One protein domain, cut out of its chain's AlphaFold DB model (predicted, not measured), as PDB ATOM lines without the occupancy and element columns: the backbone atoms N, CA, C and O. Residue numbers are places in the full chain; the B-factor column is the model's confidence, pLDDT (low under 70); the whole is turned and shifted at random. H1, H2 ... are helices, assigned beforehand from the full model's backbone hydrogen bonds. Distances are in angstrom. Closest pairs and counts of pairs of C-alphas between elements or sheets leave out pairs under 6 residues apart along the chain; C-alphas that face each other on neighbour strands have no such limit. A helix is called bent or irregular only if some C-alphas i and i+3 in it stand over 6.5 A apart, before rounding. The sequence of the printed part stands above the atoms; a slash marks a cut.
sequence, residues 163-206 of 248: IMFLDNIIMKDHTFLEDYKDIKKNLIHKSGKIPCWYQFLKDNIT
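What this domain is: This is residues 163 to 206 of the 248 residues of an uncharacterized protein of Rhizophagus irregularis (UniProt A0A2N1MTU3). The domain has little regular structure: a looping stretch without a named element, residues 163 to 179, leads into short helix H1, then the chain swings round through residues 187 to 195 and folds back as the longer helix H2. The printed part has 44 residues with two named helices, H1 then H2, and no named strand; the class is all helix, though named elements hold only 17 residues. It is compact, with a radius of gyration of the C-alphas of 10.2 A and spans of 28 by 20 by 17 A.

How they stand to each other: H1, residues 180 to 186, and H2, residues 196 to 205, are close but not clearly touching; their closest C-alphas, of Tyr 180 and Tyr 198, are 7.5 A apart. They run opposite ways at a steep tilt of 63 degrees. In H2 every O i to N i+4 pair is within hydrogen-bond range; in H1 1 of 3 is, beside 2 of 4 O i to N i+3 pairs.

Where its parts are: H1 begins at C-alpha 180 (-22.990, -47.137, -0.899) and is 10.0 A long. H2 is 13.9 A long and ends at C-alpha 205 (-9.441, -43.830, 3.231).

The domain as a whole: The C-alphas farthest apart, of Asp 173 and Gly 192, are 28.0 A apart. The printed part has no cut, and the link from H1 to H2 is short. Mean pLDDT of the printed part is 72.6; residues 163 to 168, 172 to 175, 187 to 192 and 205 are under 70.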
ATOM      1  N   ILE A 163     -24.375 -49.801  14.188       60.16
ATOM      2  CA  ILE A 163     -22.948 -49.465  14.196       60.16
ATOM      3  C   ILE A 163     -22.263 -50.361  13.158       60.16
ATOM      4  O   ILE A 163     -22.229 -51.581  13.302       60.16
ATOM      5  N   MET A 164     -21.767 -49.753  12.080       63.72
ATOM      6  CA  MET A 164     -21.094 -50.453  10.985       63.72
ATOM      7  C   MET A 164     -19.621 -50.683  11.317       63.72
ATOM      8  O   MET A 164     -18.922 -49.759  11.729       63.72
ATOM      9  N   PHE A 165     -19.148 -51.907  11.096       64.06
ATOM     10  CA  PHE A 165     -17.723 -52.224  11.104       64.06
ATOM     11  C   PHE A 165     -17.125 -51.989   9.722       64.06
ATOM     12  O   PHE A 165     -17.830 -52.027   8.714       64.06
ATOM     13  N   LEU A 166     -15.813 -51.776   9.687       64.50
ATOM     14  CA  LEU A 166     -15.070 -51.567   8.451       64.50
ATOM     15  C   LEU A 166     -15.231 -52.764   7.486       64.50
ATOM     16  O   LEU A 166     -15.461 -52.577   6.296       64.50
ATOM     17  N   ASP A 167     -15.264 -53.977   8.032       62.22
ATOM     18  CA  ASP A 167     -15.497 -55.232   7.305       62.22
ATOM     19  C   ASP A 167     -16.854 -55.282   6.579       62.22
ATOM     20  O   ASP A 167     -17.012 -56.016   5.609       62.22
ATOM     21  N   ASN A 168     -17.837 -54.492   7.030       67.19
ATOM     22  CA  ASN A 168     -19.181 -54.440   6.442       67.19
ATOM     23  C   ASN A 168     -19.302 -53.418   5.303       67.19
ATOM     24  O   ASN A 168     -20.373 -53.304   4.706       67.19
ATOM     25  N   ILE A 169     -18.258 -52.620   5.063       72.38
ATOM     26  CA  ILE A 169     -18.258 -51.535   4.072       72.38
ATOM     27  C   ILE A 169     -17.117 -51.655   3.058       72.38
ATOM     28  O   ILE A 169     -16.990 -50.793   2.196       72.38
ATOM     29  N   ILE A 170     -16.298 -52.704   3.143       73.94
ATOM     30  CA  ILE A 170     -15.215 -53.021   2.205       73.94
ATOM     31  C   ILE A 170     -15.598 -54.271   1.410       73.94
ATOM     32  O   ILE A 170     -16.231 -55.184   1.936       73.94
ATOM     33  N   MET A 171     -15.209 -54.311   0.134       70.81
ATOM     34  CA  MET A 171     -15.382 -55.470  -0.732       70.81
ATOM     35  C   MET A 171     -14.736 -56.716  -0.119       70.81
ATOM     36  O   MET A 171     -13.765 -56.655   0.635       70.81
ATOM     37  N   LYS A 172     -15.242 -57.888  -0.503       66.50
ATOM     38  CA  LYS A 172     -14.730 -59.187  -0.031       66.50
ATOM     39  C   LYS A 172     -13.233 -59.400  -0.280       66.50
ATOM     40  O   LYS A 172     -12.639 -60.233   0.387       66.50
ATOM     41  N   ASP A 173     -12.660 -58.696  -1.252       61.62
ATOM     42  CA  ASP A 173     -11.235 -58.743  -1.581       61.62
ATOM     43  C   ASP A 173     -10.370 -57.816  -0.715       61.62
ATOM     44  O   ASP A 173      -9.153 -57.826  -0.854       61.62
ATOM     45  N   HIS A 174     -10.982 -57.039   0.183       64.25
ATOM     46  CA  HIS A 174     -10.323 -56.134   1.125       64.25
ATOM     47  C   HIS A 174      -9.577 -54.955   0.494       64.25
ATOM     48  O   HIS A 174      -8.892 -54.214   1.195       64.25
ATOM     49  N   THR A 175      -9.729 -54.755  -0.814       67.75
ATOM     50  CA  THR A 175      -8.952 -53.756  -1.563       67.75
ATOM     51  C   THR A 175      -9.748 -52.503  -1.904       67.75
ATOM     52  O   THR A 175      -9.162 -51.445  -2.154       67.75
ATOM     53  N   PHE A 176     -11.078 -52.585  -1.871       76.38
ATOM     54  CA  PHE A 176     -11.967 -51.496  -2.267       76.38
ATOM     55  C   PHE A 176     -13.063 -51.250  -1.236       76.38
ATOM     56  O   PHE A 176     -13.649 -52.185  -0.702       76.38
ATOM     57  N   LEU A 177     -13.395 -49.986  -1.003       79.75
ATOM     58  CA  LEU A 177     -14.619 -49.596  -0.313       79.75
ATOM     59  C   LEU A 177     -15.833 -49.995  -1.175       79.75
ATOM     60  O   LEU A 177     -15.870 -49.668  -2.362       79.75
ATOM     61  N   GLU A 178     -16.820 -50.687  -0.600       80.62
ATOM     62  CA  GLU A 178     -18.056 -51.031  -1.313       80.62
ATOM     63  C   GLU A 178     -18.824 -49.770  -1.723       80.62
ATOM     64  O   GLU A 178     -18.830 -48.760  -1.014       80.62
ATOM     65  N   ASP A 179     -19.530 -49.841  -2.858       83.00
ATOM     66  CA  ASP A 179     -20.443 -48.768  -3.238       83.00
ATOM     67  C   ASP A 179     -21.553 -48.649  -2.185       83.00
ATOM     68  O   ASP A 179     -22.120 -49.636  -1.707       83.00
ATOM     69  N   TYR A 180     -21.935 -47.413  -1.864       82.12
ATOM     70  CA  TYR A 180     -22.990 -47.137  -0.899       82.12
ATOM     71  C   TYR A 180     -24.302 -47.837  -1.264       82.12
ATOM     72  O   TYR A 180     -25.087 -48.177  -0.382       82.12
ATOM     73  N   LYS A 181     -24.560 -48.084  -2.553       81.69
ATOM     74  CA  LYS A 181     -25.731 -48.854  -2.999       81.69
ATOM     75  C   LYS A 181     -25.761 -50.272  -2.433       81.69
ATOM     76  O   LYS A 181     -26.852 -50.759  -2.135       81.69
ATOM     77  N   ASP A 182     -24.604 -50.906  -2.290       81.31
ATOM     78  CA  ASP A 182     -24.470 -52.262  -1.769       81.31
ATOM     79  C   ASP A 182     -24.477 -52.260  -0.238       81.31
ATOM     80  O   ASP A 182     -25.291 -52.967   0.359       81.31
ATOM     81  N   ILE A 183     -23.751 -51.327   0.387       79.06
ATOM     82  CA  ILE A 183     -23.793 -51.095   1.843       79.06
ATOM     83  C   ILE A 183     -25.232 -50.821   2.313       79.06
ATOM     84  O   ILE A 183     -25.703 -51.348   3.326       79.06
ATOM     85  N   LYS A 184     -25.988 -50.033   1.541       80.06
ATOM     86  CA  LYS A 184     -27.374 -49.662   1.843       80.06
ATOM     87  C   LYS A 184     -28.340 -50.841   1.854       80.06
ATOM     88  O   LYS A 184     -29.365 -50.766   2.536       80.06
ATOM     89  N   LYS A 185     -28.042 -51.939   1.153       78.06
ATOM     90  CA  LYS A 185     -28.880 -53.152   1.205       78.06
ATOM     91  C   LYS A 185     -28.874 -53.771   2.604       78.06
ATOM     92  O   LYS A 185     -29.917 -54.274   3.032       78.06
ATOM     93  N   ASN A 186     -27.745 -53.640   3.302       70.19
ATOM     94  CA  ASN A 186     -27.489 -54.191   4.632       70.19
ATOM     95  C   ASN A 186     -27.862 -53.223   5.773       70.19
ATOM     96  O   ASN A 186     -27.840 -53.609   6.939       70.19
ATOM     97  N   LEU A 187     -28.242 -51.977   5.459       69.62
ATOM     98  CA  LEU A 187     -28.716 -51.000   6.443       69.62
ATOM     99  C   LEU A 187     -30.174 -51.263   6.858       69.62
ATOM    100  O   LEU A 187     -31.045 -51.508   6.017       69.62
ATOM    101  N   ILE A 188     -30.453 -51.116   8.158       66.56
ATOM    102  CA  ILE A 188     -31.813 -51.170   8.726       66.56
ATOM    103  C   ILE A 188     -32.650 -49.992   8.195       66.56
ATOM    104  O   ILE A 188     -33.802 -50.158   7.793       66.56
ATOM    105  N   HIS A 189     -32.046 -48.804   8.112       65.25
ATOM    106  CA  HIS A 189     -32.686 -47.594   7.599       65.25
ATOM    107  C   HIS A 189     -32.255 -47.321   6.153       65.25
ATOM    108  O   HIS A 189     -31.172 -46.807   5.885       65.25
ATOM    109  N   LYS A 190     -33.128 -47.672   5.199       65.62
ATOM    110  CA  LYS A 190     -32.862 -47.596   3.748       65.62
ATOM    111  C   LYS A 190     -33.324 -46.282   3.102       65.62
ATOM    112  O   LYS A 190     -33.255 -46.127   1.882       65.62
ATOM    113  N   SER A 191     -33.818 -45.326   3.876       59.12
ATOM    114  CA  SER A 191     -34.343 -44.049   3.384       59.12
ATOM    115  C   SER A 191     -33.337 -42.917   3.604       59.12
ATOM    116  O   SER A 191     -32.704 -42.831   4.648       59.12
ATOM    117  N   GLY A 192     -33.187 -42.040   2.605       69.62
ATOM    118  CA  GLY A 192     -32.368 -40.830   2.713       69.62
ATOM    119  C   GLY A 192     -31.232 -40.705   1.695       69.62
ATOM    120  O   GLY A 192     -31.005 -41.585   0.855       69.62
ATOM    121  N   LYS A 193     -30.556 -39.552   1.777       77.06
ATOM    122  CA  LYS A 193     -29.363 -39.190   0.996       77.06
ATOM    123  C   LYS A 193     -28.155 -40.024   1.437       77.06
ATOM    124  O   LYS A 193     -28.174 -40.629   2.506       77.06
ATOM    125  N   ILE A 194     -27.108 -40.041   0.612       79.88
ATOM    126  CA  ILE A 194     -25.827 -40.653   0.982       79.88
ATOM    127  C   ILE A 194     -25.309 -39.946   2.250       79.88
ATOM    128  O   ILE A 194     -25.245 -38.714   2.263       79.88
ATOM    129  N   PRO A 195     -24.994 -40.684   3.326       78.50
ATOM    130  CA  PRO A 195     -24.514 -40.110   4.568       78.50
ATOM    131  C   PRO A 195     -23.176 -39.400   4.386       78.50
ATOM    132  O   PRO A 195     -22.300 -39.872   3.664       78.50
ATOM    133  N   CYS A 196     -22.979 -38.309   5.126       75.56
ATOM    134  CA  CYS A 196     -21.725 -37.553   5.094       75.56
ATOM    135  C   CYS A 196     -20.524 -38.389   5.563       75.56
ATOM    136  O   CYS A 196     -19.423 -38.181   5.069       75.56
ATOM    137  N   TRP A 197     -20.727 -39.369   6.457       77.25
ATOM    138  CA  TRP A 197     -19.655 -40.274   6.886       77.25
ATOM    139  C   TRP A 197     -19.109 -41.116   5.727       77.25
ATOM    140  O   TRP A 197     -17.911 -41.361   5.674       77.25
ATOM    141  N   TYR A 198     -19.956 -41.529   4.776       79.81
ATOM    142  CA  TYR A 198     -19.517 -42.327   3.631       79.81
ATOM    143  C   TYR A 198     -18.672 -41.478   2.682       79.81
ATOM    144  O   TYR A 198     -17.634 -41.927   2.209       79.81
ATOM    145  N   GLN A 199     -19.087 -40.226   2.464       79.12
ATOM    146  CA  GLN A 199     -18.302 -39.270   1.690       79.12
ATOM    147  C   GLN A 199     -16.955 -38.995   2.369       79.12
ATOM    148  O   GLN A 199     -15.920 -39.091   1.724       79.12
ATOM    149  N   PHE A 200     -16.961 -38.775   3.686       78.25
ATOM    150  CA  PHE A 200     -15.742 -38.603   4.470       78.25
ATOM    151  C   PHE A 200     -14.804 -39.809   4.353       78.25
ATOM    152  O   PHE A 200     -13.611 -39.628   4.134       78.25
ATOM    153  N   LEU A 201     -15.311 -41.039   4.458       75.12
ATOM    154  CA  LEU A 201     -14.487 -42.232   4.265       75.12
ATOM    155  C   LEU A 201     -13.933 -42.291   2.842       75.12
ATOM    156  O   LEU A 201     -12.729 -42.443   2.665       75.12
ATOM    157  N   LYS A 202     -14.768 -42.092   1.824       79.25
ATOM    158  CA  LYS A 202     -14.300 -42.072   0.438       79.25
ATOM    159  C   LYS A 202     -13.159 -41.066   0.242       79.25
ATOM    160  O   LYS A 202     -12.156 -41.413  -0.370       79.25
ATOM    161  N   ASP A 203     -13.269 -39.883   0.830       76.44
ATOM    162  CA  ASP A 203     -12.272 -38.825   0.678       76.44
ATOM    163  C   ASP A 203     -10.983 -39.074   1.495       76.44
ATOM    164  O   ASP A 203      -9.929 -38.566   1.122       76.44
ATOM    165  N   ASN A 204     -11.040 -39.846   2.591       72.44
ATOM    166  CA  ASN A 204      -9.915 -40.000   3.533       72.44
ATOM    167  C   ASN A 204      -9.253 -41.386   3.549       72.44
ATOM    168  O   ASN A 204      -8.089 -41.487   3.929       72.44
ATOM    169  N   ILE A 205      -9.969 -42.455   3.191       67.69
ATOM    170  CA  ILE A 205      -9.441 -43.830   3.231       67.69
ATOM    171  C   ILE A 205      -9.226 -44.437   1.844       67.69
ATOM    172  O   ILE A 205      -8.712 -45.551   1.771       67.69
ATOM    173  N   THR A 206      -9.567 -43.728   0.758       70.94
ATOM    174  CA  THR A 206      -9.354 -44.212  -0.615       70.94
ATOM    175  C   THR A 206      -8.278 -43.417  -1.363       70.94
ATOM    176  O   THR A 206      -8.180 -42.203  -1.229       70.94
TER     177      THR A 206